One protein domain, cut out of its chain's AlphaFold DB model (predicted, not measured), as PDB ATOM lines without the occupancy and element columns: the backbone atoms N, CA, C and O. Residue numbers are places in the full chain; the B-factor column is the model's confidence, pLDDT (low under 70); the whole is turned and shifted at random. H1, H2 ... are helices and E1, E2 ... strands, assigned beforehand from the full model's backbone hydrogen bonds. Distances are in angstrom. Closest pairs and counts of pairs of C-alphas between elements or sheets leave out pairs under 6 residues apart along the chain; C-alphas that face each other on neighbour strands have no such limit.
ATOM      1  N   ASN A  25     174.661 212.021 161.959       64.75
ATOM      2  CA  ASN A  25     173.700 211.255 161.165       64.75
ATOM      3  C   ASN A  25     172.497 212.147 160.834       64.75
ATOM      4  O   ASN A  25     171.389 211.912 161.306       64.75
ATOM      5  N   LEU A  26     172.737 213.217 160.075       70.44
ATOM      6  CA  LEU A  26     171.692 214.099 159.567       70.44
ATOM      7  C   LEU A  26     171.187 213.546 158.233       70.44
ATOM      8  O   LEU A  26     171.879 213.598 157.216       70.44
ATOM      9  N   LYS A  27     169.963 213.026 158.231       79.06
ATOM     10  CA  LYS A  27     169.203 212.721 157.022       79.06
ATOM     11  C   LYS A  27     168.494 213.992 156.584       79.06
ATOM     12  O   LYS A  27     167.629 214.508 157.281       79.06
ATOM     13  N   THR A  28     168.879 214.499 155.420       77.19
ATOM     14  CA  THR A  28     168.239 215.663 154.805       77.19
ATOM     15  C   THR A  28     167.460 215.194 153.588       77.19
ATOM     16  O   THR A  28     168.031 214.569 152.694       77.19
ATOM     17  N   ARG A  29     166.163 215.490 153.540       80.38
ATOM     18  CA  ARG A  29     165.297 215.230 152.392       80.38
ATOM     19  C   ARG A  29     164.740 216.558 151.900       80.38
ATOM     20  O   ARG A  29     164.066 217.270 152.639       80.38
ATOM     21  N   ILE A  30     165.040 216.883 150.649       81.12
ATOM     22  CA  ILE A  30     164.529 218.073 149.972       81.12
ATOM     23  C   ILE A  30     163.704 217.582 148.789       81.12
ATOM     24  O   ILE A  30     164.206 216.812 147.971       81.12
ATOM     25  N   SER A  31     162.445 218.001 148.717       81.69
ATOM     26  CA  SER A  31     161.550 217.722 147.593       81.69
ATOM     27  C   SER A  31     161.041 219.046 147.043       81.69
ATOM     28  O   SER A  31     160.480 219.830 147.804       81.69
ATOM     29  N   ASP A  32     161.249 219.300 145.753       81.31
ATOM     30  CA  ASP A  32     160.725 220.463 145.028       81.31
ATOM     31  C   ASP A  32     159.888 219.933 143.860       81.31
ATOM     32  O   ASP A  32     160.422 219.271 142.970       81.31
ATOM     33  N   ASP A  33     158.579 220.165 143.895       83.62
ATOM     34  CA  ASP A  33     157.636 219.791 142.831       83.62
ATOM     35  C   ASP A  33     157.231 221.005 141.966       83.62
ATOM     36  O   ASP A  33     156.184 221.015 141.320       83.62
ATOM     37  N   ASN A  34     158.069 222.048 141.957       79.25
ATOM     38  CA  ASN A  34     157.837 223.371 141.381       79.25
ATOM     39  C   ASN A  34     156.715 224.196 142.027       79.25
ATOM     40  O   ASN A  34     156.702 225.403 141.806       79.25
ATOM     41  N   GLN A  35     155.837 223.619 142.846       84.50
ATOM     42  CA  GLN A  35     154.753 224.333 143.532       84.50
ATOM     43  C   GLN A  35     155.021 224.465 145.034       84.50
ATOM     44  O   GLN A  35     154.706 225.484 145.648       84.50
ATOM     45  N   THR A  36     155.655 223.450 145.605       87.50
ATOM     46  CA  THR A  36     155.919 223.250 147.019       87.50
ATOM     47  C   THR A  36     157.347 222.746 147.206       87.50
ATOM     48  O   THR A  36     157.772 221.735 146.649       87.50
ATOM     49  N   LEU A  37     158.094 223.446 148.052       86.69
ATOM     50  CA  LEU A  37     159.396 223.023 148.534       86.69
ATOM     51  C   LEU A  37     159.224 222.441 149.934       86.69
ATOM     52  O   LEU A  37     158.888 223.157 150.876       86.69
ATOM     53  N   SER A  38     159.474 221.147 150.073       85.56
ATOM     54  CA  SER A  38     159.457 220.444 151.354       85.56
ATOM     55  C   SER A  38     160.886 220.189 151.814       85.56
ATOM     56  O   SER A  38     161.671 219.572 151.089       85.56
ATOM     57  N   ILE A  39     161.225 220.666 153.009       85.75
ATOM     58  CA  ILE A  39     162.537 220.489 153.633       85.75
ATOM     59  C   ILE A  39     162.335 219.713 154.928       85.75
ATOM     60  O   ILE A  39     161.722 220.217 155.868       85.75
ATOM     61  N   GLN A  40     162.881 218.503 154.966       86.44
ATOM     62  CA  GLN A  40     162.889 217.651 156.142       86.44
ATOM     63  C   GLN A  40     164.333 217.356 156.553       86.44
ATOM     64  O   GLN A  40     165.158 216.945 155.731       86.44
ATOM     65  N   ILE A  41     164.645 217.592 157.823       84.56
ATOM     66  CA  ILE A  41     165.953 217.353 158.420       84.56
ATOM     67  C   ILE A  41     165.729 216.572 159.710       84.56
ATOM     68  O   ILE A  41     165.166 217.097 160.670       84.56
ATOM     69  N   ASP A  42     166.199 215.331 159.712       84.00
ATOM     70  CA  ASP A  42     166.097 214.402 160.832       84.00
ATOM     71  C   ASP A  42     167.490 213.922 161.221       84.00
ATOM     72  O   ASP A  42     168.277 213.518 160.360       84.00
ATOM     73  N   GLY A  43     167.818 213.922 162.508       81.38
ATOM     74  CA  GLY A  43     169.061 213.310 162.961       81.38
ATOM     75  C   GLY A  43     169.569 213.809 164.297       81.38
ATOM     76  O   GLY A  43     168.885 214.509 165.032       81.38
ATOM     77  N   PHE A  44     170.818 213.460 164.588       75.31
ATOM     78  CA  PHE A  44     171.493 213.861 165.817       75.31
ATOM     79  C   PHE A  44     172.673 214.775 165.498       75.31
ATOM     80  O   PHE A  44     173.568 214.414 164.729       75.31
ATOM     81  N   LYS A  45     172.698 215.953 166.124       72.06
ATOM     82  CA  LYS A  45     173.814 216.901 166.067       72.06
ATOM     83  C   LYS A  45     174.266 217.219 167.485       72.06
ATOM     84  O   LYS A  45     173.474 217.690 168.295       72.06
ATOM     85  N   ASN A  46     175.542 216.977 167.785       71.69
ATOM     86  CA  ASN A  46     176.131 217.202 169.112       71.69
ATOM     87  C   ASN A  46     175.341 216.514 170.249       71.69
ATOM     88  O   ASN A  46     175.136 217.098 171.307       71.69
ATOM     89  N   GLY A  47     174.829 215.302 170.001       72.56
ATOM     90  CA  GLY A  47     174.010 214.552 170.964       72.56
ATOM     91  C   GLY A  47     172.566 215.042 171.124       72.56
ATOM     92  O   GLY A  47     171.810 214.437 171.879       72.56
ATOM     93  N   LYS A  48     172.154 216.098 170.410       75.81
ATOM     94  CA  LYS A  48     170.777 216.599 170.397       75.81
ATOM     95  C   LYS A  48     170.035 216.100 169.161       75.81
ATOM     96  O   LYS A  48     170.542 216.227 168.044       75.81
ATOM     97  N   GLU A  49     168.836 215.569 169.369       82.88
ATOM     98  CA  GLU A  49     167.911 215.234 168.287       82.88
ATOM     99  C   GLU A  49     167.396 216.518 167.622       82.88
ATOM    100  O   GLU A  49     166.975 217.470 168.289       82.88
ATOM    101  N   ILE A  50     167.481 216.560 166.297       82.00
ATOM    102  CA  ILE A  50     166.950 217.618 165.448       82.00
ATOM    103  C   ILE A  50     165.855 216.990 164.594       82.00
ATOM    104  O   ILE A  50     166.130 216.094 163.798       82.00
ATOM    105  N   HIS A  51     164.640 217.508 164.753       86.62
ATOM    106  CA  HIS A  51     163.513 217.257 163.869       86.62
ATOM    107  C   HIS A  51     163.050 218.598 163.311       86.62
ATOM    108  O   HIS A  51     162.580 219.467 164.050       86.62
ATOM    109  N   TYR A  52     163.229 218.794 162.012       82.81
ATOM    110  CA  TYR A  52     162.784 219.987 161.308       82.81
ATOM    111  C   TYR A  52     162.025 219.560 160.062       82.81
ATOM    112  O   TYR A  52     162.586 218.903 159.190       82.81
ATOM    113  N   SER A  53     160.759 219.951 159.974       87.44
ATOM    114  CA  SER A  53     159.917 219.717 158.805       87.44
ATOM    115  C   SER A  53     159.182 221.006 158.475       87.44
ATOM    116  O   SER A  53     158.431 221.527 159.303       87.44
ATOM    117  N   GLN A  54     159.434 221.552 157.287       85.56
ATOM    118  CA  GLN A  54     158.701 222.701 156.770       85.56
ATOM    119  C   GLN A  54     158.362 222.536 155.294       85.56
ATOM    120  O   GLN A  54     159.133 221.983 154.507       85.56
ATOM    121  N   HIS A  55     157.207 223.089 154.940       88.88
ATOM    122  CA  HIS A  55     156.702 223.168 153.581       88.88
ATOM    123  C   HIS A  55     156.558 224.637 153.200       88.88
ATOM    124  O   HIS A  55     155.975 225.426 153.943       88.88
ATOM    125  N   PHE A  56     157.074 224.995 152.033       85.25
ATOM    126  CA  PHE A  56     156.999 226.341 151.493       85.25
ATOM    127  C   PHE A  56     156.305 226.304 150.142       85.25
ATOM    128  O   PHE A  56     156.669 225.497 149.294       85.25
ATOM    129  N   SER A  57     155.351 227.202 149.912       86.62
ATOM    130  CA  SER A  57     154.828 227.412 148.564       86.62
ATOM    131  C   SER A  57     155.863 228.184 147.744       86.62
ATOM    132  O   SER A  57     156.317 229.249 148.163       86.62
ATOM    133  N   VAL A  58     156.275 227.618 146.609       87.75
ATOM    134  CA  VAL A  58     157.340 228.146 145.738       87.75
ATOM    135  C   VAL A  58     156.907 228.294 144.274       87.75
ATOM    136  O   VAL A  58     157.769 228.482 143.417       87.75
ATOM    137  N   ALA A  59     155.599 228.230 143.998       83.19
ATOM    138  CA  ALA A  59     155.018 228.255 142.649       83.19
ATOM    139  C   ALA A  59     155.500 229.436 141.785       83.19
ATOM    140  O   ALA A  59     155.825 229.246 140.617       83.19
ATOM    141  N   ASP A  60     155.636 230.622 142.384       85.75
ATOM    142  CA  ASP A  60     156.064 231.849 141.694       85.75
ATOM    143  C   ASP A  60     157.501 232.274 142.046       85.75
ATOM    144  O   ASP A  60     157.925 233.396 141.757       85.75
ATOM    145  N   MET A  61     158.272 231.404 142.707       83.56
ATOM    146  CA  MET A  61     159.620 231.750 143.153       83.56
ATOM    147  C   MET A  61     160.667 231.480 142.078       83.56
ATOM    148  O   MET A  61     160.795 230.370 141.555       83.56
ATOM    149  N   SER A  62     161.508 232.483 141.817       83.19
ATOM    150  CA  SER A  62     162.680 232.310 140.960       83.19
ATOM    151  C   SER A  62     163.701 231.363 141.601       83.19
ATOM    152  O   SER A  62     163.759 231.218 142.825       83.19
ATOM    153  N   ALA A  63     164.565 230.744 140.791       76.56
ATOM    154  CA  ALA A  63     165.596 229.825 141.286       76.56
ATOM    155  C   ALA A  63     166.461 230.443 142.404       76.56
ATOM    156  O   ALA A  63     166.809 229.777 143.376       76.56
ATOM    157  N   LEU A  64     166.747 231.744 142.308       77.38
ATOM    158  CA  LEU A  64     167.534 232.478 143.297       77.38
ATOM    159  C   LEU A  64     166.762 232.666 144.617       77.38
ATOM    160  O   LEU A  64     167.332 232.505 145.697       77.38
ATOM    161  N   GLN A  65     165.453 232.923 144.542       79.94
ATOM    162  CA  GLN A  65     164.572 233.007 145.712       79.94
ATOM    163  C   GLN A  65     164.425 231.652 146.408       79.94
ATOM    164  O   GLN A  65     164.537 231.589 147.633       79.94
ATOM    165  N   LYS A  66     164.273 230.562 145.645       81.38
ATOM    166  CA  LYS A  66     164.246 229.196 146.192       81.38
ATOM    167  C   LYS A  66     165.542 228.869 146.938       81.38
ATOM    168  O   LYS A  66     165.495 228.368 148.061       81.38
ATOM    169  N   THR A  67     166.701 229.216 146.378       79.81
ATOM    170  CA  THR A  67     168.006 229.020 147.035       79.81
ATOM    171  C   THR A  67     168.126 229.822 148.328       79.81
ATOM    172  O   THR A  67     168.593 229.302 149.344       79.81
ATOM    173  N   MET A  68     167.660 231.073 148.336       81.81
ATOM    174  CA  MET A  68     167.678 231.908 149.539       81.81
ATOM    175  C   MET A  68     166.724 231.383 150.623       81.81
ATOM    176  O   MET A  68     167.038 231.457 151.813       81.81
ATOM    177  N   LEU A  69     165.586 230.810 150.222       84.81
ATOM    178  CA  LEU A  69     164.631 230.175 151.127       84.81
ATOM    179  C   LEU A  69     165.214 228.916 151.770       84.81
ATOM    180  O   LEU A  69     165.184 228.796 152.995       84.81
ATOM    181  N   LYS A  70     165.832 228.034 150.968       81.50
ATOM    182  CA  LYS A  70     166.597 226.885 151.474       81.50
ATOM    183  C   LYS A  70     167.631 227.357 152.497       81.50
ATOM    184  O   LYS A  70     167.650 226.855 153.616       81.50
ATOM    185  N   TYR A  71     168.432 228.371 152.155       80.69
ATOM    186  CA  TYR A  71     169.468 228.898 153.046       80.69
ATOM    187  C   TYR A  71     168.914 229.302 154.417       80.69
ATOM    188  O   TYR A  71     169.457 228.909 155.450       80.69
ATOM    189  N   ARG A  72     167.801 230.047 154.437       81.12
ATOM    190  CA  ARG A  72     167.147 230.456 155.685       81.12
ATOM    191  C   ARG A  72     166.624 229.261 156.478       81.12
ATOM    192  O   ARG A  72     166.859 229.217 157.679       81.12
ATOM    193  N   ALA A  73     165.985 228.291 155.825       82.69
ATOM    194  CA  ALA A  73     165.454 227.097 156.484       82.69
ATOM    195  C   ALA A  73     166.558 226.267 157.167       82.69
ATOM    196  O   ALA A  73     166.440 225.924 158.342       82.69
ATOM    197  N   PHE A  74     167.675 226.025 156.475       79.56
ATOM    198  CA  PHE A  74     168.832 225.325 157.047       79.56
ATOM    199  C   PHE A  74     169.484 226.103 158.196       79.56
ATOM    200  O   PHE A  74     169.806 225.516 159.232       79.56
ATOM    201  N   ASN A  75     169.624 227.424 158.052       82.88
ATOM    202  CA  ASN A  75     170.147 228.281 159.114       82.88
ATOM    203  C   ASN A  75     169.238 228.265 160.358       82.88
ATOM    204  O   ASN A  75     169.735 228.165 161.477       82.88
ATOM    205  N   SER A  76     167.914 228.281 160.176       77.62
ATOM    206  CA  SER A  76     166.933 228.147 161.263       77.62
ATOM    207  C   SER A  76     166.957 226.769 161.925       77.62
ATOM    208  O   SER A  76     166.799 226.680 163.139       77.62
ATOM    209  N   ALA A  77     167.207 225.705 161.162       72.75
ATOM    210  CA  ALA A  77     167.428 224.366 161.707       72.75
ATOM    211  C   ALA A  77     168.790 224.228 162.418       72.75
ATOM    212  O   ALA A  77     169.068 223.205 163.043       72.75
ATOM    213  N   GLY A  78     169.660 225.242 162.325       73.44
ATOM    214  CA  GLY A  78     171.008 225.212 162.879       73.44
ATOM    215  C   GLY A  78     171.902 224.180 162.193       73.44
ATOM    216  O   GLY A  78     172.842 223.683 162.814       73.44
ATOM    217  N   VAL A  79     171.618 223.823 160.938       74.06
ATOM    218  CA  VAL A  79     172.348 222.815 160.159       74.06
ATOM    219  C   VAL A  79     173.101 223.492 159.014       74.06
ATOM    220  O   VAL A  79     172.584 224.388 158.353       74.06
ATOM    221  N   ALA A  80     174.353 223.077 158.793       67.25
ATOM    222  CA  ALA A  80     175.142 223.581 157.676       67.25
ATOM    223  C   ALA A  80     174.589 223.017 156.361       67.25
ATOM    224  O   ALA A  80     174.350 221.816 156.244       67.25
ATOM    225  N   ILE A  81     174.384 223.891 155.378       66.25
ATOM    226  CA  ILE A  81     173.834 223.528 154.070       66.25
ATOM    227  C   ILE A  81     174.848 222.641 153.336       66.25
ATOM    228  O   ILE A  81     176.037 222.973 153.330       66.25
ATOM    229  N   PRO A  82     174.427 221.548 152.678       64.56
ATOM    230  CA  PRO A  82     175.328 220.758 151.850       64.56
ATOM    231  C   PRO A  82     175.807 221.597 150.652       64.56
ATOM    232  O   PRO A  82     175.058 221.837 149.704       64.56
ATOM    233  N   PHE A  83     177.077 222.015 150.691       59.97
ATOM    234  CA  PHE A  83     177.733 222.941 149.750       59.97
ATOM    235  C   PHE A  83     177.682 222.540 148.263       59.97
ATOM    236  O   PHE A  83     178.001 223.357 147.402       59.97
ATOM    237  N   HIS A  84     177.245 221.321 147.938       59.50
ATOM    238  CA  HIS A  84     177.193 220.821 146.566       59.50
ATOM    239  C   HIS A  84     176.228 221.584 145.629       59.50
ATOM    240  O   HIS A  84     176.475 221.597 144.428       59.50
ATOM    241  N   GLU A  85     175.195 222.274 146.141       55.31
ATOM    242  CA  GLU A  85     174.278 223.073 145.296       55.31
ATOM    243  C   GLU A  85     174.801 224.495 144.989       55.31
ATOM    244  O   GLU A  85     174.370 225.114 144.020       55.31
ATOM    245  N   ILE A  86     175.752 225.030 145.769       58.88
ATOM    246  CA  ILE A  86     176.248 226.419 145.622       58.88
ATOM    247  C   ILE A  86     177.509 226.480 144.737       58.88
ATOM    248  O   ILE A  86     177.891 227.549 144.256       58.88
ATOM    249  N   SER A  87     178.128 225.332 144.443       59.78
ATOM    250  CA  SER A  87     179.360 225.239 143.649       59.78
ATOM    251  C   SER A  87     179.290 225.981 142.311       59.78
ATOM    252  O   SER A  87     180.245 226.666 141.951       59.78
ATOM    253  N   TRP A  88     178.162 225.922 141.592       61.53
ATOM    254  CA  TRP A  88     178.038 226.562 140.275       61.53
ATOM    255  C   TRP A  88     178.262 228.080 140.320       61.53
ATOM    256  O   TRP A  88     178.924 228.637 139.445       61.53
ATOM    257  N   LEU A  89     177.769 228.757 141.363       65.38
ATOM    258  CA  LEU A  89     177.883 230.213 141.478       65.38
ATOM    259  C   LEU A  89     179.338 230.654 141.671       65.38
ATOM    260  O   LEU A  89     179.777 231.617 141.037       65.38
ATOM    261  N   PHE A  90     180.115 229.910 142.459       66.31
ATOM    262  CA  PHE A  90     181.547 230.168 142.614       66.31
ATOM    263  C   PHE A  90     182.306 229.960 141.304       66.31
ATOM    264  O   PHE A  90     183.122 230.805 140.944       66.31
ATOM    265  N   PHE A  91     181.991 228.902 140.548       72.75
ATOM    266  CA  PHE A  91     182.595 228.683 139.231       72.75
ATOM    267  C   PHE A  91     182.276 229.824 138.261       72.75
ATOM    268  O   PHE A  91     183.188 230.343 137.621       72.75
ATOM    269  N   THR A  92     181.021 230.281 138.193       74.06
ATOM    270  CA  THR A  92     180.655 231.409 137.320       74.06
ATOM    271  C   THR A  92     181.372 232.704 137.698       74.06
ATOM    272  O   THR A  92     181.911 233.377 136.821       74.06
ATOM    273  N   ALA A  93     181.456 233.031 138.990       74.50
ATOM    274  CA  ALA A  93     182.162 234.223 139.450       74.50
ATOM    275  C   ALA A  93     183.663 234.155 139.119       74.50
ATOM    276  O   ALA A  93     184.239 235.132 138.644       74.50
ATOM    277  N   LEU A  94     184.287 232.989 139.299       81.94
ATOM    278  CA  LEU A  94     185.714 232.787 139.046       81.94
ATOM    279  C   LEU A  94     186.055 232.876 137.549       81.94
ATOM    280  O   LEU A  94     187.054 233.494 137.178       81.94
ATOM    281  N   VAL A  95     185.192 232.340 136.679       85.12
ATOM    282  CA  VAL A  95     185.324 232.459 135.215       85.12
ATOM    283  C   VAL A  95     185.212 233.916 134.763       85.12
ATOM    284  O   VAL A  95     186.043 234.375 133.980       85.12
ATOM    285  N   VAL A  96     184.237 234.669 135.283       87.00
ATOM    286  CA  VAL A  96     184.064 236.093 134.948       87.00
ATOM    287  C   VAL A  96     185.270 236.919 135.401       87.00
ATOM    288  O   VAL A  96     185.789 237.711 134.618       87.00
ATOM    289  N   ILE A  97     185.769 236.701 136.622       89.69
ATOM    290  CA  ILE A  97     186.972 237.384 137.130       89.69
ATOM    291  C   ILE A  97     188.183 237.083 136.241       89.69
ATOM    292  O   ILE A  97     188.943 237.992 135.900       89.69
ATOM    293  N   THR A  98     188.339 235.826 135.821       85.94
ATOM    294  CA  THR A  98     189.447 235.411 134.953       85.94
ATOM    295  C   THR A  98     189.355 236.094 133.587       85.94
ATOM    296  O   THR A  98     190.341 236.667 133.136       85.94
ATOM    297  N   LEU A  99     188.169 236.136 132.969       88.88
ATOM    298  CA  LEU A  99     187.941 236.840 131.700       88.88
ATOM    299  C   LEU A  99     188.236 238.342 131.789       88.88
ATOM    300  O   LEU A  99     188.851 238.895 130.876       88.88
ATOM    301  N   ILE A 100     187.843 238.998 132.884       89.19
ATOM    302  CA  ILE A 100     188.121 240.424 133.107       89.19
ATOM    303  C   ILE A 100     189.631 240.666 133.213       89.19
ATOM    304  O   ILE A 100     190.153 241.579 132.572       89.19
ATOM    305  N   LEU A 101     190.347 239.835 133.977       86.44
ATOM    306  CA  LEU A 101     191.802 239.932 134.111       86.44
ATOM    307  C   LEU A 101     192.510 239.688 132.775       86.44
ATOM    308  O   LEU A 101     193.379 240.473 132.394       86.44
ATOM    309  N   THR A 102     192.118 238.654 132.028       87.75
ATOM    310  CA  THR A 102     192.676 238.371 130.700       87.75
ATOM    311  C   THR A 102     192.409 239.522 129.732       87.75
ATOM    312  O   THR A 102     193.328 239.966 129.046       87.75
ATOM    313  N   GLY A 103     191.190 240.067 129.713       87.94
ATOM    314  CA  GLY A 103     190.831 241.220 128.886       87.94
ATOM    315  C   GLY A 103     191.636 242.475 129.230       87.94
ATOM    316  O   GLY A 103     192.112 243.164 128.328       87.94
ATOM    317  N   LEU A 104     191.864 242.744 130.519       87.50
ATOM    318  CA  LEU A 104     192.709 243.851 130.975       87.50
ATOM    319  C   LEU A 104     194.170 243.673 130.555       87.50
ATOM    320  O   LEU A 104     194.778 244.626 130.070       87.50
ATOM    321  N   ILE A 105     194.728 242.467 130.696       84.50
ATOM    322  CA  ILE A 105     196.110 242.169 130.296       84.50
ATOM    323  C   ILE A 105     196.275 242.344 128.786       84.50
ATOM    324  O   ILE A 105     197.191 243.043 128.355       84.50
ATOM    325  N   VAL A 106     195.376 241.771 127.980       84.50
ATOM    326  CA  VAL A 106     195.413 241.898 126.514       84.50
ATOM    327  C   VAL A 106     195.218 243.355 126.095       84.50
ATOM    328  O   VAL A 106     195.991 243.867 125.289       84.50
ATOM    329  N   GLY A 107     194.256 244.071 126.682       79.75
ATOM    330  CA  GLY A 107     194.037 245.492 126.403       79.75
ATOM    331  C   GLY A 107     195.246 246.363 126.759       79.75
ATOM    332  O   GLY A 107     195.595 247.284 126.017       79.75
ATOM    333  N   TYR A 108     195.933 246.049 127.858       79.31
ATOM    334  CA  TYR A 108     197.152 246.739 128.272       79.31
ATOM    335  C   TYR A 108     198.345 246.413 127.361       79.31
ATOM    336  O   TYR A 108     199.101 247.313 126.993       79.31
ATOM    337  N   GLN A 109     198.495 245.152 126.941       76.12
ATOM    338  CA  GLN A 109     199.532 244.727 125.997       76.12
ATOM    339  C   GLN A 109     199.327 245.323 124.604       76.12
ATOM    340  O   GLN A 109     200.295 245.790 124.018       76.12
TER     341      GLN A 109
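AT A GLANCE: This is residues 25 to 109 of the 121 residues of an uncharacterized protein of Spirosoma endophyticum (UniProt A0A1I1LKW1). A small sheet of three strands has one helix, H1, over one face and the other face bare; from this body the long helix H2, residues 87 to 109, sticks out free as an arm and makes the length. The printed part has 85 residues, in the order E1, E2, E3, H1, H2, and is mixed, helices and strands. The sheet, in order E1 - E2 - E3, is antiparallel. The whole is extended, with a radius of gyration of the C-alphas of 18.4 A and spans of 60 by 35 by 16 A.

IN THESE COORDINATES: Find C-alpha 26 at (171.692, 214.099, 159.567), where E1, residues 26 to 32, begins. E2 is residues 36 to 45, 26.9 A long, and E3 is residues 48 to 57, 29.1 A. H1 takes residues 63 to 76, 20.1 A. H2 runs 33.1 A to C-alpha 109 at (199.532, 244.727, 125.997).

HOW THE PARTS SIT: The strands form a meander, each the antiparallel neighbour of the one before, in two hairpins. Look at N 29 and O 40, 2.8 A apart, between E1 and E2, and at N 41 and O 52, 2.8 A, between E2 and E3. H1 is on the sheet, two layers with the helix on one face, at a height over the sheet of 10.1 A, over E2 and E3. It runs only just along the strands, at 28 degrees to E2 on the local plane; the closest C-alphas of E2 and H1, Ile 39 and Ala 73, are 7.8 A apart. H2 is apart from H1 and not on the sheet. In H1 and H2 every O i to N i+4 pair is within hydrogen-bond range.

THE WHOLE: The C-alphas of Glu 49 and Gln 109, the two farthest apart, are 60.5 A apart. The printed part has no cut and no long link. Confidence is under 70 at residue 25 and residues 80 to 90.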